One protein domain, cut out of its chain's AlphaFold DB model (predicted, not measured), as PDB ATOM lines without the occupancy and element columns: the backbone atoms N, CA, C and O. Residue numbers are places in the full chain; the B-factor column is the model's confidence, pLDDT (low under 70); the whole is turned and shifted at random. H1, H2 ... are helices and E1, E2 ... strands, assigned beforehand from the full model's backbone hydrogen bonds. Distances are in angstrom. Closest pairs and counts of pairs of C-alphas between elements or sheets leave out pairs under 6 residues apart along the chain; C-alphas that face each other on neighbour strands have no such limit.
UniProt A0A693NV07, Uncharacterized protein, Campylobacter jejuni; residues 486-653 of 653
ATOM      1  N   ILE A 486     -60.356 -35.445  19.075       98.62
ATOM      2  CA  ILE A 486     -61.147 -34.599  18.175       98.62
ATOM      3  C   ILE A 486     -62.293 -35.441  17.625       98.62
ATOM      4  O   ILE A 486     -62.062 -36.481  17.008       98.62
ATOM      5  N   THR A 487     -63.529 -34.995  17.834       98.31
ATOM      6  CA  THR A 487     -64.724 -35.711  17.375       98.31
ATOM      7  C   THR A 487     -65.631 -34.802  16.557       98.31
ATOM      8  O   THR A 487     -66.086 -33.767  17.042       98.31
ATOM      9  N   ASN A 488     -65.949 -35.218  15.333       98.25
ATOM     10  CA  ASN A 488     -66.972 -34.595  14.504       98.25
ATOM     11  C   ASN A 488     -68.198 -35.510  14.416       98.25
ATOM     12  O   ASN A 488     -68.199 -36.510  13.699       98.25
ATOM     13  N   ASN A 489     -69.252 -35.169  15.148       98.00
ATOM     14  CA  ASN A 489     -70.558 -35.819  15.043       98.00
ATOM     15  C   ASN A 489     -71.449 -35.162  13.985       98.00
ATOM     16  O   ASN A 489     -72.536 -35.664  13.732       98.00
ATOM     17  N   SER A 490     -71.018 -34.044  13.398       96.50
ATOM     18  CA  SER A 490     -71.819 -33.227  12.490       96.50
ATOM     19  C   SER A 490     -71.551 -33.532  11.012       96.50
ATOM     20  O   SER A 490     -70.553 -34.152  10.646       96.50
ATOM     21  N   ASP A 491     -72.406 -33.008  10.134       95.56
ATOM     22  CA  ASP A 491     -72.192 -33.052   8.681       95.56
ATOM     23  C   ASP A 491     -71.219 -31.967   8.175       95.56
ATOM     24  O   ASP A 491     -71.027 -31.796   6.970       95.56
ATOM     25  N   ASN A 492     -70.605 -31.207   9.084       94.56
ATOM     26  CA  ASN A 492     -69.660 -30.152   8.748       94.56
ATOM     27  C   ASN A 492     -68.340 -30.721   8.207       94.56
ATOM     28  O   ASN A 492     -67.823 -31.714   8.725       94.56
ATOM     29  N   LYS A 493     -67.759 -30.040   7.212       97.25
ATOM     30  CA  LYS A 493     -66.373 -30.283   6.803       97.25
ATOM     31  C   LYS A 493     -65.434 -29.731   7.878       97.25
ATOM     32  O   LYS A 493     -65.597 -28.583   8.277       97.25
ATOM     33  N   LEU A 494     -64.452 -30.522   8.297       98.56
ATOM     34  CA  LEU A 494     -63.463 -30.125   9.297       98.56
ATOM     35  C   LEU A 494     -62.048 -30.349   8.765       98.56
ATOM     36  O   LEU A 494     -61.715 -31.452   8.343       98.56
ATOM     37  N   GLU A 495     -61.214 -29.316   8.806       98.81
ATOM     38  CA  GLU A 495     -59.795 -29.405   8.443       98.81
ATOM     39  C   GLU A 495     -58.929 -29.477   9.703       98.81
ATOM     40  O   GLU A 495     -59.109 -28.694  10.631       98.81
ATOM     41  N   ILE A 496     -57.991 -30.418   9.768       98.88
ATOM     42  CA  ILE A 496     -57.110 -30.627  10.917       98.88
ATOM     43  C   ILE A 496     -55.670 -30.588  10.424       98.88
ATOM     44  O   ILE A 496     -55.283 -31.397   9.588       98.88
ATOM     45  N   SER A 497     -54.875 -29.676  10.973       98.69
ATOM     46  CA  SER A 497     -53.432 -29.601  10.752       98.69
ATOM     47  C   SER A 497     -52.713 -29.729  12.091       98.69
ATOM     48  O   SER A 497     -52.956 -28.938  13.008       98.69
ATOM     49  N   ASN A 498     -51.850 -30.735  12.216       98.50
ATOM     50  CA  ASN A 498     -51.037 -30.990  13.402       98.50
ATOM     51  C   ASN A 498     -49.552 -30.898  13.036       98.50
ATOM     52  O   ASN A 498     -49.023 -31.758  12.336       98.50
ATOM     53  N   GLY A 499     -48.889 -29.834  13.488       97.88
ATOM     54  CA  GLY A 499     -47.499 -29.534  13.152       97.88
ATOM     55  C   GLY A 499     -46.489 -30.497  13.781       97.88
ATOM     56  O   GLY A 499     -46.798 -31.207  14.728       97.88
ATOM     57  N   GLU A 500     -45.251 -30.465  13.286       94.38
ATOM     58  CA  GLU A 500     -44.173 -31.424  13.597       94.38
ATOM     59  C   GLU A 500     -43.909 -31.651  15.096       94.38
ATOM     60  O   GLU A 500     -43.702 -32.773  15.544       94.38
ATOM     61  N   SER A 501     -43.931 -30.584  15.897       93.00
ATOM     62  CA  SER A 501     -43.710 -30.665  17.352       93.00
ATOM     63  C   SER A 501     -45.002 -30.776  18.165       93.00
ATOM     64  O   SER A 501     -44.951 -30.793  19.393       93.00
ATOM     65  N   ALA A 502     -46.153 -30.813  17.496       97.25
ATOM     66  CA  ALA A 502     -47.454 -30.740  18.130       97.25
ATOM     67  C   ALA A 502     -48.032 -32.130  18.408       97.25
ATOM     68  O   ALA A 502     -47.824 -33.094  17.667       97.25
ATOM     69  N   THR A 503     -48.772 -32.220  19.512       96.50
ATOM     70  CA  THR A 503     -49.404 -33.463  19.960       96.50
ATOM     71  C   THR A 503     -50.918 -33.315  20.012       96.50
ATOM     72  O   THR A 503     -51.431 -32.338  20.568       96.50
ATOM     73  N   ILE A 504     -51.617 -34.315  19.474       97.69
ATOM     74  CA  ILE A 504     -53.019 -34.615  19.761       97.69
ATOM     75  C   ILE A 504     -53.041 -35.931  20.546       97.69
ATOM     76  O   ILE A 504     -52.694 -36.997  20.042       97.69
ATOM     77  N   GLY A 505     -53.395 -35.842  21.822       95.38
ATOM     78  CA  GLY A 505     -53.278 -36.910  22.807       95.38
ATOM     79  C   GLY A 505     -54.336 -38.006  22.686       95.38
ATOM     80  O   GLY A 505     -54.146 -39.070  23.272       95.38
ATOM     81  N   GLY A 506     -55.402 -37.779  21.915       95.75
ATOM     82  CA  GLY A 506     -56.391 -38.789  21.544       95.75
ATOM     83  C   GLY A 506     -56.566 -38.927  20.029       95.75
ATOM     84  O   GLY A 506     -56.041 -38.139  19.248       95.75
ATOM     85  N   GLY A 507     -57.351 -39.924  19.620       97.00
ATOM     86  CA  GLY A 507     -57.648 -40.166  18.208       97.00
ATOM     87  C   GLY A 507     -58.616 -39.147  17.597       97.00
ATOM     88  O   GLY A 507     -59.327 -38.420  18.298       97.00
ATOM     89  N   ILE A 508     -58.684 -39.145  16.265       98.62
ATOM     90  CA  ILE A 508     -59.632 -38.348  15.478       98.62
ATOM     91  C   ILE A 508     -60.809 -39.236  15.071       98.62
ATOM     92  O   ILE A 508     -60.620 -40.296  14.473       98.62
ATOM     93  N   THR A 509     -62.036 -38.809  15.373       98.38
ATOM     94  CA  THR A 509     -63.256 -39.571  15.080       98.38
ATOM     95  C   THR A 509     -64.244 -38.766  14.240       98.38
ATOM     96  O   THR A 509     -64.649 -37.671  14.621       98.38
ATOM     97  N   ASN A 510     -64.695 -39.348  13.129       98.12
ATOM     98  CA  ASN A 510     -65.813 -38.858  12.332       98.12
ATOM     99  C   ASN A 510     -67.030 -39.773  12.515       98.12
ATOM    100  O   ASN A 510     -67.027 -40.927  12.081       98.12
ATOM    101  N   ASN A 511     -68.076 -39.263  13.155       97.56
ATOM    102  CA  ASN A 511     -69.358 -39.951  13.298       97.56
ATOM    103  C   ASN A 511     -70.440 -39.363  12.376       97.56
ATOM    104  O   ASN A 511     -71.455 -40.019  12.152       97.56
ATOM    105  N   GLY A 512     -70.241 -38.145  11.862       95.38
ATOM    106  CA  GLY A 512     -71.194 -37.469  10.980       95.38
ATOM    107  C   GLY A 512     -70.996 -37.760   9.488       95.38
ATOM    108  O   GLY A 512     -70.180 -38.595   9.086       95.38
ATOM    109  N   GLY A 513     -71.763 -37.062   8.648       95.19
ATOM    110  CA  GLY A 513     -71.700 -37.162   7.188       95.19
ATOM    111  C   GLY A 513     -70.680 -36.240   6.520       95.19
ATOM    112  O   GLY A 513     -70.510 -36.306   5.302       95.19
ATOM    113  N   GLY A 514     -70.008 -35.385   7.293       95.19
ATOM    114  CA  GLY A 514     -69.013 -34.439   6.797       95.19
ATOM    115  C   GLY A 514     -67.693 -35.104   6.410       95.19
ATOM    116  O   GLY A 514     -67.411 -36.250   6.772       95.19
ATOM    117  N   THR A 515     -66.864 -34.364   5.674       97.75
ATOM    118  CA  THR A 515     -65.488 -34.774   5.370       97.75
ATOM    119  C   THR A 515     -64.529 -34.204   6.409       97.75
ATOM    120  O   THR A 515     -64.527 -32.994   6.630       97.75
ATOM    121  N   ILE A 516     -63.684 -35.053   6.998       98.69
ATOM    122  CA  ILE A 516     -62.515 -34.593   7.759       98.69
ATOM    123  C   ILE A 516     -61.285 -34.653   6.857       98.69
ATOM    124  O   ILE A 516     -61.011 -35.696   6.264       98.69
ATOM    125  N   THR A 517     -60.540 -33.558   6.776       98.75
ATOM    126  CA  THR A 517     -59.224 -33.508   6.130       98.75
ATOM    127  C   THR A 517     -58.145 -33.427   7.207       98.75
ATOM    128  O   THR A 517     -58.298 -32.645   8.141       98.75
ATOM    129  N   ILE A 518     -57.088 -34.234   7.106       98.81
ATOM    130  CA  ILE A 518     -56.022 -34.337   8.110       98.81
ATOM    131  C   ILE A 518     -54.661 -34.168   7.433       98.81
ATOM    132  O   ILE A 518     -54.318 -34.954   6.557       98.81
ATOM    133  N   ASP A 519     -53.878 -33.203   7.897       98.69
ATOM    134  CA  ASP A 519     -52.441 -33.086   7.649       98.69
ATOM    135  C   ASP A 519     -51.715 -33.260   8.988       98.69
ATOM    136  O   ASP A 519     -51.845 -32.430   9.896       98.69
ATOM    137  N   ASN A 520     -51.010 -34.381   9.146       98.19
ATOM    138  CA  ASN A 520     -50.295 -34.701  10.371       98.19
ATOM    139  C   ASN A 520     -48.788 -34.792  10.141       98.19
ATOM    140  O   ASN A 520     -48.292 -35.766   9.578       98.19
ATOM    141  N   GLN A 521     -48.065 -33.833  10.706       96.69
ATOM    142  CA  GLN A 521     -46.606 -33.815  10.758       96.69
ATOM    143  C   GLN A 521     -46.067 -34.184  12.147       96.69
ATOM    144  O   GLN A 521     -44.891 -34.512  12.277       96.69
ATOM    145  N   GLY A 522     -46.905 -34.108  13.186       94.94
ATOM    146  CA  GLY A 522     -46.545 -34.409  14.573       94.94
ATOM    147  C   GLY A 522     -47.131 -35.719  15.094       94.94
ATOM    148  O   GLY A 522     -47.343 -36.684  14.357       94.94
ATOM    149  N   THR A 523     -47.423 -35.743  16.393       94.69
ATOM    150  CA  THR A 523     -47.953 -36.929  17.077       94.69
ATOM    151  C   THR A 523     -49.469 -36.859  17.193       94.69
ATOM    152  O   THR A 523     -50.013 -35.915  17.766       94.69
ATOM    153  N   ILE A 524     -50.156 -37.901  16.731       97.19
ATOM    154  CA  ILE A 524     -51.559 -38.166  17.059       97.19
ATOM    155  C   ILE A 524     -51.594 -39.528  17.734       97.19
ATOM    156  O   ILE A 524     -51.160 -40.506  17.139       97.19
ATOM    157  N   ASN A 525     -52.103 -39.598  18.960       95.69
ATOM    158  CA  ASN A 525     -52.211 -40.845  19.711       95.69
ATOM    159  C   ASN A 525     -53.509 -41.597  19.382       95.69
ATOM    160  O   ASN A 525     -54.466 -41.060  18.823       95.69
ATOM    161  N   LYS A 526     -53.566 -42.868  19.777       96.06
ATOM    162  CA  LYS A 526     -54.766 -43.705  19.642       96.06
ATOM    163  C   LYS A 526     -55.864 -43.213  20.590       96.06
ATOM    164  O   LYS A 526     -55.598 -42.875  21.741       96.06
ATOM    165  N   GLY A 527     -57.107 -43.204  20.118       93.88
ATOM    166  CA  GLY A 527     -58.280 -43.018  20.970       93.88
ATOM    167  C   GLY A 527     -58.588 -44.263  21.807       93.88
ATOM    168  O   GLY A 527     -57.932 -45.298  21.690       93.88
ATOM    169  N   ASP A 528     -59.655 -44.196  22.604       92.88
ATOM    170  CA  ASP A 528     -60.085 -45.289  23.496       92.88
ATOM    171  C   ASP A 528     -60.421 -46.599  22.760       92.88
ATOM    172  O   ASP A 528     -60.418 -47.682  23.344       92.88
ATOM    173  N   ASN A 529     -60.707 -46.514  21.461       92.50
ATOM    174  CA  ASN A 529     -60.960 -47.658  20.590       92.50
ATOM    175  C   ASN A 529     -59.679 -48.283  19.998       92.50
ATOM    176  O   ASN A 529     -59.777 -49.231  19.221       92.50
ATOM    177  N   GLY A 530     -58.500 -47.759  20.343       95.50
ATOM    178  CA  GLY A 530     -57.204 -48.223  19.852       95.50
ATOM    179  C   GLY A 530     -56.825 -47.718  18.456       95.50
ATOM    180  O   GLY A 530     -55.770 -48.102  17.956       95.50
ATOM    181  N   ASN A 531     -57.640 -46.860  17.836       97.62
ATOM    182  CA  ASN A 531     -57.380 -46.316  16.504       97.62
ATOM    183  C   ASN A 531     -56.848 -44.881  16.591       97.62
ATOM    184  O   ASN A 531     -57.293 -44.096  17.428       97.62
ATOM    185  N   HIS A 532     -55.956 -44.516  15.675       98.31
ATOM    186  CA  HIS A 532     -55.537 -43.128  15.464       98.31
ATOM    187  C   HIS A 532     -56.651 -42.319  14.797       98.31
ATOM    188  O   HIS A 532     -56.964 -41.201  15.200       98.31
ATOM    189  N   VAL A 533     -57.284 -42.928  13.792       98.44
ATOM    190  CA  VAL A 533     -58.365 -42.330  13.011       98.44
ATOM    191  C   VAL A 533     -59.536 -43.301  12.964       98.44
ATOM    192  O   VAL A 533     -59.363 -44.497  12.738       98.44
ATOM    193  N   THR A 534     -60.747 -42.800  13.184       98.44
ATOM    194  CA  THR A 534     -61.974 -43.601  13.156       98.44
ATOM    195  C   THR A 534     -63.029 -42.929  12.293       98.44
ATOM    196  O   THR A 534     -63.405 -41.794  12.569       98.44
ATOM    197  N   ASN A 535     -63.556 -43.633  11.292       97.94
ATOM    198  CA  ASN A 535     -64.737 -43.195  10.546       97.94
ATOM    199  C   ASN A 535     -65.902 -44.143  10.846       97.94
ATOM    200  O   ASN A 535     -65.928 -45.264  10.345       97.94
ATOM    201  N   ASN A 536     -66.850 -43.714  11.674       96.19
ATOM    202  CA  ASN A 536     -68.081 -44.463  11.950       96.19
ATOM    203  C   ASN A 536     -69.268 -43.936  11.137       96.19
ATOM    204  O   ASN A 536     -70.235 -44.664  10.917       96.19
ATOM    205  N   GLY A 537     -69.210 -42.665  10.733       91.62
ATOM    206  CA  GLY A 537     -70.251 -42.019   9.950       91.62
ATOM    207  C   GLY A 537     -70.270 -42.460   8.488       91.62
ATOM    208  O   GLY A 537     -69.418 -43.206   8.005       91.62
ATOM    209  N   ASN A 538     -71.255 -41.948   7.754       92.81
ATOM    210  CA  ASN A 538     -71.335 -42.076   6.298       92.81
ATOM    211  C   ASN A 538     -70.449 -41.059   5.553       92.81
ATOM    212  O   ASN A 538     -70.394 -41.108   4.324       92.81
ATOM    213  N   GLY A 539     -69.790 -40.147   6.277       95.06
ATOM    214  CA  GLY A 539     -68.812 -39.217   5.731       95.06
ATOM    215  C   GLY A 539     -67.511 -39.892   5.289       95.06
ATOM    216  O   GLY A 539     -67.391 -41.121   5.220       95.06
ATOM    217  N   SER A 540     -66.514 -39.063   4.988       97.00
ATOM    218  CA  SER A 540     -65.199 -39.498   4.508       97.00
ATOM    219  C   SER A 540     -64.075 -38.864   5.317       97.00
ATOM    220  O   SER A 540     -64.234 -37.776   5.871       97.00
ATOM    221  N   ILE A 541     -62.913 -39.509   5.333       98.62
ATOM    222  CA  ILE A 541     -61.692 -38.910   5.878       98.62
ATOM    223  C   ILE A 541     -60.634 -38.890   4.780       98.62
ATOM    224  O   ILE A 541     -60.427 -39.893   4.100       98.62
ATOM    225  N   ILE A 542     -59.994 -37.742   4.593       98.56
ATOM    226  CA  ILE A 542     -58.887 -37.546   3.662       98.56
ATOM    227  C   ILE A 542     -57.659 -37.210   4.498       98.56
ATOM    228  O   ILE A 542     -57.625 -36.178   5.158       98.56
ATOM    229  N   ILE A 543     -56.668 -38.087   4.485       98.69
ATOM    230  CA  ILE A 543     -55.357 -37.834   5.074       98.69
ATOM    231  C   ILE A 543     -54.486 -37.278   3.949       98.69
ATOM    232  O   ILE A 543     -54.154 -38.008   3.020       98.69
ATOM    233  N   GLU A 544     -54.184 -35.983   3.984       98.38
ATOM    234  CA  GLU A 544     -53.360 -35.313   2.972       98.38
ATOM    235  C   GLU A 544     -51.895 -35.723   3.100       98.38
ATOM    236  O   GLU A 544     -51.255 -36.072   2.106       98.38
ATOM    237  N   ASP A 545     -51.394 -35.738   4.331       97.31
ATOM    238  CA  ASP A 545     -50.098 -36.294   4.686       97.31
ATOM    239  C   ASP A 545     -50.132 -36.828   6.121       97.31
ATOM    240  O   ASP A 545     -50.881 -36.341   6.978       97.31
ATOM    241  N   TRP A 546     -49.336 -37.862   6.369       97.75
ATOM    242  CA  TRP A 546     -49.138 -38.418   7.697       97.75
ATOM    243  C   TRP A 546     -47.691 -38.851   7.883       97.75
ATOM    244  O   TRP A 546     -47.225 -39.806   7.252       97.75
ATOM    245  N   VAL A 547     -47.005 -38.203   8.820       95.25
ATOM    246  CA  VAL A 547     -45.683 -38.626   9.276       95.25
ATOM    247  C   VAL A 547     -45.824 -39.779  10.267       95.25
ATOM    248  O   VAL A 547     -46.424 -39.653  11.335       95.25
ATOM    249  N   VAL A 548     -45.289 -40.938   9.894       93.75
ATOM    250  CA  VAL A 548     -45.276 -42.155  10.709       93.75
ATOM    251  C   VAL A 548     -43.997 -42.142  11.530       93.75
ATOM    252  O   VAL A 548     -42.902 -42.331  10.995       93.75
ATOM    253  N   SER A 549     -44.142 -41.882  12.827       88.44
ATOM    254  CA  SER A 549     -43.013 -41.761  13.740       88.44
ATOM    255  C   SER A 549     -42.378 -43.110  14.059       88.44
ATOM    256  O   SER A 549     -43.059 -44.134  14.172       88.44
ATOM    257  N   THR A 550     -41.074 -43.072  14.302       85.25
ATOM    258  CA  THR A 550     -40.309 -44.209  14.804       85.25
ATOM    259  C   THR A 550     -40.130 -44.112  16.319       85.25
ATOM    260  O   THR A 550     -39.671 -43.095  16.844       85.25
ATOM    261  N   ASP A 551     -40.435 -45.193  17.034       82.62
ATOM    262  CA  ASP A 551     -40.153 -45.322  18.460       82.62
ATOM    263  C   ASP A 551     -38.638 -45.260  18.719       82.62
ATOM    264  O   ASP A 551     -37.841 -46.013  18.154       82.62
ATOM    265  N   LYS A 552     -38.219 -44.338  19.590       79.12
ATOM    266  CA  LYS A 552     -36.797 -44.026  19.798       79.12
ATOM    267  C   LYS A 552     -36.019 -45.144  20.491       79.12
ATOM    268  O   LYS A 552     -34.808 -45.227  20.297       79.12
ATOM    269  N   ASP A 553     -36.685 -45.985  21.275       82.75
ATOM    270  CA  ASP A 553     -36.033 -47.020  22.081       82.75
ATOM    271  C   ASP A 553     -35.947 -48.356  21.334       82.75
ATOM    272  O   ASP A 553     -34.977 -49.103  21.482       82.75
ATOM    273  N   THR A 554     -36.962 -48.661  20.528       83.62
ATOM    274  CA  THR A 554     -37.099 -49.929  19.804       83.62
ATOM    275  C   THR A 554     -36.764 -49.822  18.322       83.62
ATOM    276  O   THR A 554     -36.520 -50.854  17.703       83.62
ATOM    277  N   GLY A 555     -36.775 -48.614  17.753       81.12
ATOM    278  CA  GLY A 555     -36.622 -48.380  16.317       81.12
ATOM    279  C   GLY A 555     -37.844 -48.788  15.490       81.12
ATOM    280  O   GLY A 555     -37.810 -48.693  14.270       81.12
ATOM    281  N   LYS A 556     -38.939 -49.245  16.105       86.00
ATOM    282  CA  LYS A 556     -40.127 -49.689  15.364       86.00
ATOM    283  C   LYS A 556     -41.000 -48.515  14.945       86.00
ATOM    284  O   LYS A 556     -41.156 -47.561  15.702       86.00
ATOM    285  N   LEU A 557     -41.629 -48.626  13.779       88.62
ATOM    286  CA  LEU A 557     -42.670 -47.689  13.362       88.62
ATOM    287  C   LEU A 557     -43.897 -47.794  14.276       88.62
ATOM    288  O   LEU A 557     -44.331 -48.901  14.608       88.62
ATOM    289  N   ASP A 558     -44.491 -46.657  14.637       88.62
ATOM    290  CA  ASP A 558     -45.838 -46.637  15.212       88.62
ATOM    291  C   ASP A 558     -46.863 -46.701  14.080       88.62
ATOM    292  O   ASP A 558     -47.274 -45.687  13.516       88.62
ATOM    293  N   THR A 559     -47.235 -47.927  13.715       92.12
ATOM    294  CA  THR A 559     -48.214 -48.197  12.663       92.12
ATOM    295  C   THR A 559     -49.486 -47.377  12.881       92.12
ATOM    296  O   THR A 559     -50.148 -47.470  13.922       92.12
ATOM    297  N   VAL A 560     -49.883 -46.616  11.863       96.75
ATOM    298  CA  VAL A 560     -51.132 -45.852  11.876       96.75
ATOM    299  C   VAL A 560     -52.304 -46.831  11.821       96.75
ATOM    300  O   VAL A 560     -52.280 -47.816  11.087       96.75
ATOM    301  N   ILE A 561     -53.345 -46.595  12.618       97.44
ATOM    302  CA  ILE A 561     -54.471 -47.526  12.750       97.44
ATOM    303  C   ILE A 561     -55.732 -46.762  12.403       97.44
ATOM    304  O   ILE A 561     -56.122 -45.839  13.125       97.44
ATOM    305  N   VAL A 562     -56.352 -47.160  11.296       98.19
ATOM    306  CA  VAL A 562     -57.623 -46.625  10.826       98.19
ATOM    307  C   VAL A 562     -58.727 -47.642  11.094       98.19
ATOM    308  O   VAL A 562     -58.654 -48.801  10.681       98.19
ATOM    309  N   GLY A 563     -59.771 -47.211  11.794       97.31
ATOM    310  CA  GLY A 563     -60.892 -48.064  12.171       97.31
ATOM    311  C   GLY A 563     -62.261 -47.438  11.924       97.31
ATOM    312  O   GLY A 563     -62.398 -46.397  11.279       97.31
ATOM    313  N   GLY A 564     -63.282 -48.099  12.466       96.94
ATOM    314  CA  GLY A 564     -64.688 -47.733  12.300       96.94
ATOM    315  C   GLY A 564     -65.368 -48.431  11.121       96.94
ATOM    316  O   GLY A 564     -64.717 -48.979  10.227       96.94
ATOM    317  N   ASP A 565     -66.700 -48.426  11.141       95.38
ATOM    318  CA  ASP A 565     -67.534 -49.114  10.146       95.38
ATOM    319  C   ASP A 565     -67.427 -48.478   8.747       95.38
ATOM    320  O   ASP A 565     -67.574 -49.157   7.732       95.38
ATOM    321  N   GLY A 566     -67.116 -47.181   8.689       95.56
ATOM    322  CA  GLY A 566     -66.917 -46.391   7.477       95.56
ATOM    323  C   GLY A 566     -65.457 -46.272   7.032       95.56
ATOM    324  O   GLY A 566     -65.156 -45.419   6.195       95.56
ATOM    325  N   LYS A 567     -64.527 -47.079   7.566       95.06
ATOM    326  CA  LYS A 567     -63.086 -46.996   7.233       95.06
ATOM    327  C   LYS A 567     -62.765 -47.145   5.739       95.06
ATOM    328  O   LYS A 567     -61.762 -46.634   5.258       95.06
ATOM    329  N   ASP A 568     -63.654 -47.790   4.987       94.69
ATOM    330  CA  ASP A 568     -63.558 -47.927   3.531       94.69
ATOM    331  C   ASP A 568     -63.637 -46.578   2.784       94.69
ATOM    332  O   ASP A 568     -63.202 -46.497   1.636       94.69
ATOM    333  N   ASN A 569     -64.167 -45.534   3.433       96.56
ATOM    334  CA  ASN A 569     -64.240 -44.158   2.927       96.56
ATOM    335  C   ASN A 569     -63.074 -43.281   3.422       96.56
ATOM    336  O   ASN A 569     -63.179 -42.051   3.428       96.56
ATOM    337  N   VAL A 570     -61.985 -43.900   3.881       98.12
ATOM    338  CA  VAL A 570     -60.745 -43.204   4.224       98.12
ATOM    339  C   VAL A 570     -59.791 -43.274   3.038       98.12
ATOM    340  O   VAL A 570     -59.535 -44.358   2.508       98.12
ATOM    341  N   LYS A 571     -59.287 -42.109   2.626       97.94
ATOM    342  CA  LYS A 571     -58.289 -41.932   1.570       97.94
ATOM    343  C   LYS A 571     -57.030 -41.315   2.161       97.94
ATOM    344  O   LYS A 571     -57.130 -40.431   3.006       97.94
ATOM    345  N   VAL A 572     -55.871 -41.766   1.700       98.38
ATOM    346  CA  VAL A 572     -54.564 -41.267   2.125       98.38
ATOM    347  C   VAL A 572     -53.807 -40.814   0.890       98.38
ATOM    348  O   VAL A 572     -53.549 -41.623   0.007       98.38
ATOM    349  N   ASP A 573     -53.479 -39.532   0.800       97.62
ATOM    350  CA  ASP A 573     -52.779 -38.972  -0.353       97.62
ATOM    351  C   ASP A 573     -51.269 -39.172  -0.233       97.62
ATOM    352  O   ASP A 573     -50.641 -39.594  -1.208       97.62
ATOM    353  N   ASN A 574     -50.698 -38.933   0.951       96.38
ATOM    354  CA  ASN A 574     -49.278 -39.137   1.223       96.38
ATOM    355  C   ASN A 574     -49.048 -39.752   2.608       96.38
ATOM    356  O   ASN A 574     -49.804 -39.522   3.553       96.38
ATOM    357  N   ILE A 575     -47.991 -40.553   2.702       95.50
ATOM    358  CA  ILE A 575     -47.431 -41.059   3.951       95.50
ATOM    359  C   ILE A 575     -45.933 -40.812   3.920       95.50
ATOM    360  O   ILE A 575     -45.261 -41.184   2.954       95.50
ATOM    361  N   THR A 576     -45.409 -40.265   5.005       92.62
ATOM    362  CA  THR A 576     -43.980 -40.028   5.177       92.62
ATOM    363  C   THR A 576     -43.464 -40.868   6.337       92.62
ATOM    364  O   THR A 576     -43.870 -40.689   7.478       92.62
ATOM    365  N   VAL A 577     -42.556 -41.803   6.069       90.62
ATOM    366  CA  VAL A 577     -41.927 -42.620   7.116       90.62
ATOM    367  C   VAL A 577     -40.699 -41.903   7.671       90.62
ATOM    368  O   VAL A 577     -39.794 -41.538   6.910       90.62
ATOM    369  N   ASP A 578     -40.648 -41.724   8.993       86.94
ATOM    370  CA  ASP A 578     -39.496 -41.118   9.661       86.94
ATOM    371  C   ASP A 578     -38.305 -42.085   9.742       86.94
ATOM    372  O   ASP A 578     -38.364 -43.089  10.448       86.94
ATOM    373  N   GLN A 579     -37.203 -41.772   9.049       79.88
ATOM    374  CA  GLN A 579     -36.009 -42.621   8.975       79.88
ATOM    375  C   GLN A 579     -35.034 -42.469  10.155       79.88
ATOM    376  O   GLN A 579     -34.089 -43.254  10.244       79.88
ATOM    377  N   GLY A 580     -35.195 -41.475  11.039       74.25
ATOM    378  CA  GLY A 580     -34.140 -41.059  11.982       74.25
ATOM    379  C   GLY A 580     -33.551 -42.168  12.872       74.25
ATOM    380  O   GLY A 580     -32.384 -42.081  13.261       74.25
ATOM    381  N   ASN A 581     -34.329 -43.215  13.170       71.62
ATOM    382  CA  ASN A 581     -33.889 -44.413  13.899       71.62
ATOM    383  C   ASN A 581     -34.661 -45.680  13.474       71.62
ATOM    384  O   ASN A 581     -34.817 -46.603  14.273       71.62
ATOM    385  N   ALA A 582     -35.229 -45.687  12.263       74.62
ATOM    386  CA  ALA A 582     -36.164 -46.729  11.846       74.62
ATOM    387  C   ALA A 582     -35.452 -48.066  11.617       74.62
ATOM    388  O   ALA A 582     -34.584 -48.188  10.750       74.62
ATOM    389  N   ASP A 583     -35.866 -49.077  12.371       76.81
ATOM    390  CA  ASP A 583     -35.663 -50.476  12.042       76.81
ATOM    391  C   ASP A 583     -36.653 -50.845  10.936       76.81
ATOM    392  O   ASP A 583     -37.830 -51.130  11.168       76.81
ATOM    393  N   LEU A 584     -36.166 -50.766   9.701       72.62
ATOM    394  CA  LEU A 584     -36.948 -51.113   8.523       72.62
ATOM    395  C   LEU A 584     -37.003 -52.633   8.293       72.62
ATOM    396  O   LEU A 584     -37.653 -53.076   7.339       72.62
ATOM    397  N   ASP A 585     -36.347 -53.442   9.140       70.25
ATOM    398  CA  ASP A 585     -36.402 -54.898   9.052       70.25
ATOM    399  C   ASP A 585     -37.816 -55.377   9.421       70.25
ATOM    400  O   ASP A 585     -38.202 -55.484  10.583       70.25
ATOM    401  N   GLY A 586     -38.609 -55.691   8.396       68.88
ATOM    402  CA  GLY A 586     -39.976 -56.192   8.556       68.88
ATOM    403  C   GLY A 586     -41.066 -55.297   7.980       68.88
ATOM    404  O   GLY A 586     -42.222 -55.689   8.062       68.88
ATOM    405  N   ILE A 587     -40.723 -54.168   7.351       81.44
ATOM    406  CA  ILE A 587     -41.668 -53.390   6.538       81.44
ATOM    407  C   ILE A 587     -41.757 -54.050   5.160       81.44
ATOM    408  O   ILE A 587     -40.943 -53.790   4.273       81.44
ATOM    409  N   GLY A 588     -42.709 -54.969   5.000       85.44
ATOM    410  CA  GLY A 588     -42.935 -55.693   3.742       85.44
ATOM    411  C   GLY A 588     -44.327 -55.473   3.160       85.44
ATOM    412  O   GLY A 588     -44.555 -55.732   1.973       85.44
ATOM    413  N   ASP A 589     -45.253 -54.990   3.982       91.12
ATOM    414  CA  ASP A 589     -46.641 -54.742   3.637       91.12
ATOM    415  C   ASP A 589     -47.056 -53.351   4.116       91.12
ATOM    416  O   ASP A 589     -46.594 -52.851   5.141       91.12
ATOM    417  N   ILE A 590     -47.955 -52.709   3.378       91.81
ATOM    418  CA  ILE A 590     -48.485 -51.401   3.748       91.81
ATOM    419  C   ILE A 590     -49.119 -51.398   5.139       91.81
ATOM    420  O   ILE A 590     -49.014 -50.400   5.847       91.81
ATOM    421  N   ASN A 591     -49.687 -52.528   5.574       91.75
ATOM    422  CA  ASN A 591     -50.261 -52.677   6.909       91.75
ATOM    423  C   ASN A 591     -49.235 -52.559   8.045       91.75
ATOM    424  O   ASN A 591     -49.649 -52.351   9.184       91.75
ATOM    425  N   ASP A 592     -47.935 -52.652   7.753       90.00
ATOM    426  CA  ASP A 592     -46.865 -52.406   8.725       90.00
ATOM    427  C   ASP A 592     -46.687 -50.896   9.000       90.00
ATOM    428  O   ASP A 592     -46.249 -50.503  10.081       90.00
ATOM    429  N   ILE A 593     -47.082 -50.038   8.048       92.69
ATOM    430  CA  ILE A 593     -47.015 -48.568   8.140       92.69
ATOM    431  C   ILE A 593     -48.383 -47.976   8.502       92.69
ATOM    432  O   ILE A 593     -48.493 -47.164   9.419       92.69
ATOM    433  N   ILE A 594     -49.438 -48.388   7.794       95.25
ATOM    434  CA  ILE A 594     -50.819 -47.967   8.024       95.25
ATOM    435  C   ILE A 594     -51.781 -49.136   7.806       95.25
ATOM    436  O   ILE A 594     -51.845 -49.743   6.742       95.25
ATOM    437  N   SER A 595     -52.581 -49.433   8.822       95.69
ATOM    438  CA  SER A 595     -53.539 -50.535   8.815       95.69
ATOM    439  C   SER A 595     -54.981 -50.036   8.744       95.69
ATOM    440  O   SER A 595     -55.327 -48.968   9.253       95.69
ATOM    441  N   GLY A 596     -55.846 -50.840   8.119       95.00
ATOM    442  CA  GLY A 596     -57.289 -50.590   8.068       95.00
ATOM    443  C   GLY A 596     -57.767 -49.684   6.931       95.00
ATOM    444  O   GLY A 596     -58.971 -49.455   6.824       95.00
ATOM    445  N   VAL A 597     -56.860 -49.249   6.053       96.00
ATOM    446  CA  VAL A 597     -57.162 -48.544   4.798       96.00
ATOM    447  C   VAL A 597     -57.026 -49.518   3.626       96.00
ATOM    448  O   VAL A 597     -56.168 -50.401   3.639       96.00
ATOM    449  N   LYS A 598     -57.880 -49.388   2.605       92.56
ATOM    450  CA  LYS A 598     -57.745 -50.198   1.388       92.56
ATOM    451  C   LYS A 598     -56.492 -49.787   0.603       92.56
ATOM    452  O   LYS A 598     -56.267 -48.588   0.462       92.56
ATOM    453  N   PRO A 599     -55.714 -50.731   0.044       90.94
ATOM    454  CA  PRO A 599     -54.512 -50.404  -0.723       90.94
ATOM    455  C   PRO A 599     -54.733 -49.401  -1.872       90.94
ATOM    456  O   PRO A 599     -53.951 -48.479  -2.063       90.94
ATOM    457  N   ASP A 600     -55.847 -49.502  -2.596       90.81
ATOM    458  CA  ASP A 600     -56.192 -48.589  -3.694       90.81
ATOM    459  C   ASP A 600     -56.599 -47.175  -3.239       90.81
ATOM    460  O   ASP A 600     -56.670 -46.259  -4.060       90.81
ATOM    461  N   ASN A 601     -56.817 -46.981  -1.936       94.94
ATOM    462  CA  ASN A 601     -57.069 -45.680  -1.319       94.94
ATOM    463  C   ASN A 601     -55.794 -45.012  -0.776       94.94
ATOM    464  O   ASN A 601     -55.897 -43.931  -0.192       94.94
ATOM    465  N   ILE A 602     -54.621 -45.634  -0.936       95.75
ATOM    466  CA  ILE A 602     -53.333 -45.109  -0.477       95.75
ATOM    467  C   ILE A 602     -52.547 -44.591  -1.684       95.75
ATOM    468  O   ILE A 602     -52.350 -45.295  -2.673       95.75
ATOM    469  N   GLY A 603     -52.136 -43.328  -1.604       93.25
ATOM    470  CA  GLY A 603     -51.369 -42.621  -2.615       93.25
ATOM    471  C   GLY A 603     -49.868 -42.848  -2.463       93.25
ATOM    472  O   GLY A 603     -49.377 -43.972  -2.555       93.25
ATOM    473  N   ASN A 604     -49.122 -41.760  -2.290       91.81
ATOM    474  CA  ASN A 604     -47.665 -41.812  -2.260       91.81
ATOM    475  C   ASN A 604     -47.153 -42.264  -0.894       91.81
ATOM    476  O   ASN A 604     -47.683 -41.880   0.146       91.81
ATOM    477  N   ILE A 605     -46.060 -43.023  -0.912       91.38
ATOM    478  CA  ILE A 605     -45.325 -43.404   0.290       91.38
ATOM    479  C   ILE A 605     -43.889 -42.964   0.093       91.38
ATOM    480  O   ILE A 605     -43.247 -43.323  -0.893       91.38
ATOM    481  N   GLY A 606     -43.415 -42.149   1.019       89.25
ATOM    482  CA  GLY A 606     -42.081 -41.590   1.007       89.25
ATOM    483  C   GLY A 606     -41.417 -41.716   2.363       89.25
ATOM    484  O   GLY A 606     -41.938 -42.304   3.312       89.25
ATOM    485  N   THR A 607     -40.228 -41.150   2.441       87.88
ATOM    486  CA  THR A 607     -39.400 -41.145   3.634       87.88
ATOM    487  C   THR A 607     -38.778 -39.755   3.795       87.88
ATOM    488  O   THR A 607     -38.573 -39.049   2.809       87.88
ATOM    489  N   ASN A 608     -38.474 -39.338   5.023       84.44
ATOM    490  CA  ASN A 608     -37.944 -37.991   5.312       84.44
ATOM    491  C   ASN A 608     -36.396 -37.907   5.347       84.44
ATOM    492  O   ASN A 608     -35.839 -36.906   5.799       84.44
ATOM    493  N   GLY A 609     -35.693 -38.957   4.910       75.31
ATOM    494  CA  GLY A 609     -34.226 -39.028   4.927       75.31
ATOM    495  C   GLY A 609     -33.550 -38.353   3.729       75.31
ATOM    496  O   GLY A 609     -34.193 -37.763   2.864       75.31
ATOM    497  N   SER A 610     -32.223 -38.472   3.628       72.44
ATOM    498  CA  SER A 610     -31.416 -37.826   2.571       72.44
ATOM    499  C   SER A 610     -31.406 -38.614   1.246       72.44
ATOM    500  O   SER A 610     -30.483 -38.478   0.438       72.44
ATOM    501  N   GLY A 611     -32.440 -39.429   1.007       73.31
ATOM    502  CA  GLY A 611     -32.589 -40.275  -0.182       73.31
ATOM    503  C   GLY A 611     -31.818 -41.597  -0.127       73.31
ATOM    504  O   GLY A 611     -31.566 -42.208  -1.163       73.31
ATOM    505  N   GLU A 612     -31.386 -42.042   1.057       78.25
ATOM    506  CA  GLU A 612     -30.744 -43.351   1.226       78.25
ATOM    507  C   GLU A 612     -31.702 -44.533   1.072       78.25
ATOM    508  O   GLU A 612     -31.254 -45.631   0.729       78.25
ATOM    509  N   ILE A 613     -32.983 -44.311   1.364       81.44
ATOM    510  CA  ILE A 613     -34.027 -45.329   1.432       81.44
ATOM    511  C   ILE A 613     -35.215 -44.856   0.603       81.44
ATOM    512  O   ILE A 613     -35.857 -43.860   0.950       81.44
ATOM    513  N   ASP A 614     -35.529 -45.623  -0.434       84.38
ATOM    514  CA  ASP A 614     -36.726 -45.452  -1.247       84.38
ATOM    515  C   ASP A 614     -37.710 -46.586  -0.932       84.38
ATOM    516  O   ASP A 614     -37.353 -47.768  -0.962       84.38
ATOM    517  N   LEU A 615     -38.959 -46.230  -0.620       87.00
ATOM    518  CA  LEU A 615     -40.051 -47.183  -0.430       87.00
ATOM    519  C   LEU A 615     -40.892 -47.232  -1.705       87.00
ATOM    520  O   LEU A 615     -41.525 -46.250  -2.086       87.00
ATOM    521  N   ILE A 616     -40.902 -48.383  -2.372       87.25
ATOM    522  CA  ILE A 616     -41.694 -48.605  -3.584       87.25
ATOM    523  C   ILE A 616     -42.969 -49.346  -3.200       87.25
ATOM    524  O   ILE A 616     -42.922 -50.488  -2.737       87.25
ATOM    525  N   TYR A 617     -44.104 -48.692  -3.426       91.38
ATOM    526  CA  TYR A 617     -45.428 -49.205  -3.100       91.38
ATOM    527  C   TYR A 617     -46.135 -49.796  -4.323       91.38
ATOM    528  O   TYR A 617     -46.276 -49.128  -5.349       91.38
ATOM    529  N   ASP A 618     -46.607 -51.041  -4.207       89.69
ATOM    530  CA  ASP A 618     -47.522 -51.648  -5.177       89.69
ATOM    531  C   ASP A 618     -48.974 -51.581  -4.659       89.69
ATOM    532  O   ASP A 618     -49.358 -52.399  -3.812       89.69
ATOM    533  N   PRO A 619     -49.820 -50.675  -5.188       85.94
ATOM    534  CA  PRO A 619     -51.194 -50.492  -4.717       85.94
ATOM    535  C   PRO A 619     -52.119 -51.676  -5.034       85.94
ATOM    536  O   PRO A 619     -53.198 -51.778  -4.458       85.94
ATOM    537  N   ILE A 620     -51.730 -52.593  -5.932       86.00
ATOM    538  CA  ILE A 620     -52.542 -53.777  -6.254       86.00
ATOM    539  C   ILE A 620     -52.352 -54.855  -5.190       86.00
ATOM    540  O   ILE A 620     -53.313 -55.515  -4.790       86.00
ATOM    541  N   THR A 621     -51.105 -55.074  -4.765       89.25
ATOM    542  CA  THR A 621     -50.770 -56.151  -3.824       89.25
ATOM    543  C   THR A 621     -50.640 -55.680  -2.382       89.25
ATOM    544  O   THR A 621     -50.650 -56.525  -1.491       89.25
ATOM    545  N   GLY A 622     -50.525 -54.371  -2.147       87.88
ATOM    546  CA  GLY A 622     -50.255 -53.798  -0.830       87.88
ATOM    547  C   GLY A 622     -48.801 -53.957  -0.377       87.88
ATOM    548  O   GLY A 622     -48.471 -53.570   0.738       87.88
ATOM    549  N   LYS A 623     -47.921 -54.522  -1.212       90.81
ATOM    550  CA  LYS A 623     -46.536 -54.809  -0.832       90.81
ATOM    551  C   LYS A 623     -45.643 -53.583  -0.937       90.81
ATOM    552  O   LYS A 623     -45.793 -52.762  -1.844       90.81
ATOM    553  N   LEU A 624     -44.660 -53.536  -0.045       90.00
ATOM    554  CA  LEU A 624     -43.582 -52.559  -0.046       90.00
ATOM    555  C   LEU A 624     -42.266 -53.235  -0.421       90.00
ATOM    556  O   LEU A 624     -41.972 -54.351   0.007       90.00
ATOM    557  N   THR A 625     -41.474 -52.551  -1.242       87.06
ATOM    558  CA  THR A 625     -40.080 -52.915  -1.507       87.06
ATOM    559  C   THR A 625     -39.186 -51.774  -1.058       87.06
ATOM    560  O   THR A 625     -39.405 -50.630  -1.450       87.06
ATOM    561  N   THR A 626     -38.186 -52.096  -0.246       85.69
ATOM    562  CA  THR A 626     -37.210 -51.131   0.260       85.69
ATOM    563  C   THR A 626     -35.958 -51.185  -0.603       85.69
ATOM    564  O   THR A 626     -35.252 -52.196  -0.610       85.69
ATOM    565  N   ASP A 627     -35.667 -50.092  -1.304       83.62
ATOM    566  CA  ASP A 627     -34.451 -49.937  -2.094       83.62
ATOM    567  C   ASP A 627     -33.447 -49.050  -1.351       83.62
ATOM    568  O   ASP A 627     -33.752 -47.940  -0.915       83.62
ATOM    569  N   PHE A 628     -32.214 -49.545  -1.214       79.75
ATOM    570  CA  PHE A 628     -31.135 -48.826  -0.540       79.75
ATOM    571  C   PHE A 628     -30.189 -48.182  -1.552       79.75
ATOM    572  O   PHE A 628     -29.400 -48.858  -2.225       79.75
ATOM    573  N   ASN A 629     -30.183 -46.853  -1.601       79.62
ATOM    574  CA  ASN A 629     -29.262 -46.101  -2.437       79.62
ATOM    575  C   ASN A 629     -27.930 -45.856  -1.712       79.62
ATOM    576  O   ASN A 629     -27.672 -44.813  -1.107       79.62
ATOM    577  N   LEU A 630     -27.010 -46.814  -1.843       74.62
ATOM    578  CA  LEU A 630     -25.657 -46.707  -1.281       74.62
ATOM    579  C   LEU A 630     -24.849 -45.520  -1.843       74.62
ATOM    580  O   LEU A 630     -23.824 -45.146  -1.273       74.62
ATOM    581  N   ASN A 631     -25.240 -44.913  -2.967       75.06
ATOM    582  CA  ASN A 631     -24.556 -43.711  -3.450       75.06
ATOM    583  C   ASN A 631     -24.922 -42.474  -2.630       75.06
ATOM    584  O   ASN A 631     -24.034 -41.648  -2.406       75.06
ATOM    585  N   ALA A 632     -26.164 -42.406  -2.148       72.56
ATOM    586  CA  ALA A 632     -26.662 -41.345  -1.282       72.56
ATOM    587  C   ALA A 632     -26.208 -41.508   0.183       72.56
ATOM    588  O   ALA A 632     -26.059 -40.510   0.877       72.56
ATOM    589  N   SER A 633     -25.892 -42.731   0.639       72.19
ATOM    590  CA  SER A 633     -25.611 -42.986   2.062       72.19
ATOM    591  C   SER A 633     -24.170 -42.729   2.528       72.19
ATOM    592  O   SER A 633     -23.185 -42.993   1.824       72.19
ATOM    593  N   ILE A 634     -24.029 -42.309   3.795       71.00
ATOM    594  CA  ILE A 634     -22.739 -42.183   4.505       71.00
ATOM    595  C   ILE A 634     -22.017 -43.535   4.578       71.00
ATOM    596  O   ILE A 634     -20.802 -43.610   4.367       71.00
ATOM    597  N   SER A 635     -22.752 -44.621   4.825       69.62
ATOM    598  CA  SER A 635     -22.206 -45.983   4.833       69.62
ATOM    599  C   SER A 635     -21.597 -46.348   3.481       69.62
ATOM    600  O   SER A 635     -20.485 -46.875   3.420       69.62
ATOM    601  N   GLY A 636     -22.259 -45.986   2.380       75.19
ATOM    602  CA  GLY A 636     -21.716 -46.193   1.046       75.19
ATOM    603  C   GLY A 636     -20.515 -45.298   0.737       75.19
ATOM    604  O   GLY A 636     -19.538 -45.774   0.155       75.19
ATOM    605  N   ALA A 637     -20.505 -44.037   1.183       75.88
ATOM    606  CA  ALA A 637     -19.329 -43.168   1.080       75.88
ATOM    607  C   ALA A 637     -18.125 -43.732   1.858       75.88
ATOM    608  O   ALA A 637     -16.999 -43.751   1.350       75.88
ATOM    609  N   THR A 638     -18.374 -44.266   3.054       75.94
ATOM    610  CA  THR A 638     -17.366 -44.907   3.906       75.94
ATOM    611  C   THR A 638     -16.836 -46.176   3.256       75.94
ATOM    612  O   THR A 638     -15.625 -46.345   3.165       75.94
ATOM    613  N   PHE A 639     -17.710 -47.024   2.710       78.75
ATOM    614  CA  PHE A 639     -17.327 -48.235   1.986       78.75
ATOM    615  C   PHE A 639     -16.466 -47.925   0.753       78.75
ATOM    616  O   PHE A 639     -15.405 -48.523   0.568       78.75
ATOM    617  N   ARG A 640     -16.853 -46.921  -0.049       83.62
ATOM    618  CA  ARG A 640     -16.050 -46.443  -1.189       83.62
ATOM    619  C   ARG A 640     -14.687 -45.910  -0.740       83.62
ATOM    620  O   ARG A 640     -13.676 -46.208  -1.377       83.62
ATOM    621  N   SER A 641     -14.637 -45.165   0.365       80.12
ATOM    622  CA  SER A 641     -13.387 -44.678   0.965       80.12
ATOM    623  C   SER A 641     -12.496 -45.829   1.451       80.12
ATOM    624  O   SER A 641     -11.291 -45.840   1.189       80.12
ATOM    625  N   LEU A 642     -13.083 -46.846   2.084       80.88
ATOM    626  CA  LEU A 642     -12.381 -48.023   2.597       80.88
ATOM    627  C   LEU A 642     -11.802 -48.870   1.461       80.88
ATOM    628  O   LEU A 642     -10.629 -49.238   1.521       80.88
ATOM    629  N   ILE A 643     -12.574 -49.108   0.397       78.38
ATOM    630  CA  ILE A 643     -12.083 -49.766  -0.822       78.38
ATOM    631  C   ILE A 643     -10.969 -48.940  -1.459       78.38
ATOM    632  O   ILE A 643      -9.914 -49.489  -1.756       78.38
ATOM    633  N   SER A 644     -11.152 -47.629  -1.626       76.75
ATOM    634  CA  SER A 644     -10.124 -46.745  -2.193       76.75
ATOM    635  C   SER A 644      -8.822 -46.798  -1.388       76.75
ATOM    636  O   SER A 644      -7.739 -46.944  -1.952       76.75
ATOM    637  N   THR A 645      -8.911 -46.761  -0.059       76.62
ATOM    638  CA  THR A 645      -7.748 -46.787   0.838       76.62
ATOM    639  C   THR A 645      -7.072 -48.158   0.853       76.62
ATOM    640  O   THR A 645      -5.844 -48.245   0.793       76.62
ATOM    641  N   THR A 646      -7.858 -49.236   0.881       73.56
ATOM    642  CA  THR A 646      -7.358 -50.619   0.893       73.56
ATOM    643  C   THR A 646      -6.750 -50.994  -0.451       73.56
ATOM    644  O   THR A 646      -5.654 -51.541  -0.487       73.56
ATOM    645  N   SER A 647      -7.401 -50.627  -1.555       69.12
ATOM    646  CA  SER A 647      -6.902 -50.839  -2.914       69.12
ATOM    647  C   SER A 647      -5.638 -50.016  -3.173       69.12
ATOM    648  O   SER A 647      -4.661 -50.545  -3.700       69.12
ATOM    649  N   ARG A 648      -5.565 -48.761  -2.700       66.88
ATOM    650  CA  ARG A 648      -4.313 -47.981  -2.742       66.88
ATOM    651  C   ARG A 648      -3.200 -48.624  -1.917       66.88
ATOM    652  O   ARG A 648      -2.071 -48.664  -2.387       66.88
ATOM    653  N   ARG A 649      -3.495 -49.160  -0.726       62.50
ATOM    654  CA  ARG A 649      -2.510 -49.903   0.079       62.50
ATOM    655  C   ARG A 649      -2.068 -51.206  -0.588       62.50
ATOM    656  O   ARG A 649      -0.878 -51.484  -0.569       62.50
ATOM    657  N   SER A 650      -2.974 -51.972  -1.197       63.41
ATOM    658  CA  SER A 650      -2.631 -53.236  -1.866       63.41
ATOM    659  C   SER A 650      -1.920 -53.042  -3.203       63.41
ATOM    660  O   SER A 650      -1.336 -53.987  -3.701       63.41
ATOM    661  N   THR A 651      -2.018 -51.858  -3.810       60.28
ATOM    662  CA  THR A 651      -1.258 -51.503  -5.023       60.28
ATOM    663  C   THR A 651       0.130 -50.946  -4.667       60.28
ATOM    664  O   THR A 651       0.998 -50.846  -5.528       60.28
ATOM    665  N   PHE A 652       0.335 -50.545  -3.406       54.22
ATOM    666  CA  PHE A 652       1.602 -50.015  -2.895       54.22
ATOM    667  C   PHE A 652       2.497 -51.090  -2.246       54.22
ATOM    668  O   PHE A 652       3.693 -50.855  -2.084       54.22
ATOM    669  N   ILE A 653       1.928 -52.241  -1.868       48.38
ATOM    670  CA  ILE A 653       2.639 -53.475  -1.472       48.38
ATOM    671  C   ILE A 653       2.797 -54.338  -2.719       48.38
ATOM    672  O   ILE A 653       3.893 -54.914  -2.892       48.38
TER     673      ILE A 653
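Overview. This is residues 486 to 653 of the 653 residues of an uncharacterized protein of Campylobacter jejuni (UniProt A0A693NV07). What is the shape? From E1 to E8 the chain is wound in stacked turns, a solenoid whose turns alternate between two parallel sheets that lie face to face; the hairpin of E10 and E11 follows beyond E9, and H1 leads away from the body at the end of the chain, where residues 641 to 653, of which 641 to 652 belong to H1, stick out as a tail. What is it made of? The printed part has 168 residues, with eleven named strands and then one named helix; the sheets are E2, E4, E6, E8, E9 and E1, E3, E5, E7, both parallel, and the antiparallel E10, E11. How is it classed and how large is it? The class is mixed, with under half of the residues in named elements, and the whole is loose, with a radius of gyration of the C-alphas of 19.8 A and spans of 78 by 34 by 23 A, the tail adding to the length.

Along the chain. Where do the strands lie? E1 is residues 486 to 488, beginning at C-alpha 486 (-61.147, -34.599, 18.175); E2 is 494 to 498, E3 508 to 510, E4 515 to 520, at 16.0 A, E5 533 to 535, and E6 540 to 548, at 21.0 A. E7 is 560 to 563, E8 570 to 577, at 19.0 A, E9 602 to 607, at 15.1 A, E10 613 to 617 and E11 624 to 628. Where is the helix? H1 is residues 634 to 652, 26.6 A long, and ends at C-alpha 652 (1.602, -50.015, -2.895).

Arrangement. How do the large sheets stand? They make a sandwich, two sheets face to face, 10.1 A centre to centre where they face each other and their best planes 3 degrees apart. The first is twisted; E6 bends by 69 degrees at residue 545 and E8 by 70 degrees at residue 573. Which atoms pair? Among those within hydrogen-bond range are N 496 and O 517 of E2 and E4, 2.8 A, N 573 and O 543 of E8 and E6, 2.8 A, and N 509 and O 486 of E3 and E1, 2.8 A. What follows E9? The closest C-alphas of E9 and E10, Gly 606 and Leu 615, are 6.1 A apart; E10 and E11 form a hairpin, with N 614 and O 627 3.0 A apart. In H1 every O i to N i+4 pair is within hydrogen-bond range, and H1 is on neither large sheet.

Size, cuts and confidence. How far does it reach? The C-alphas farthest apart, of Ser 490 and Ile 653, are 78.4 A apart; without residues 641 to 653 the body spans 59 by 34 by 22 A. Which links are long? Those from E4 to E5, E6 to E7 and E8 to E9 are long, and the printed part has no cut. Where is confidence low? The mean pLDDT of the printed part is 88.9, and residues 586, 635 and 647 to 653 are under 70.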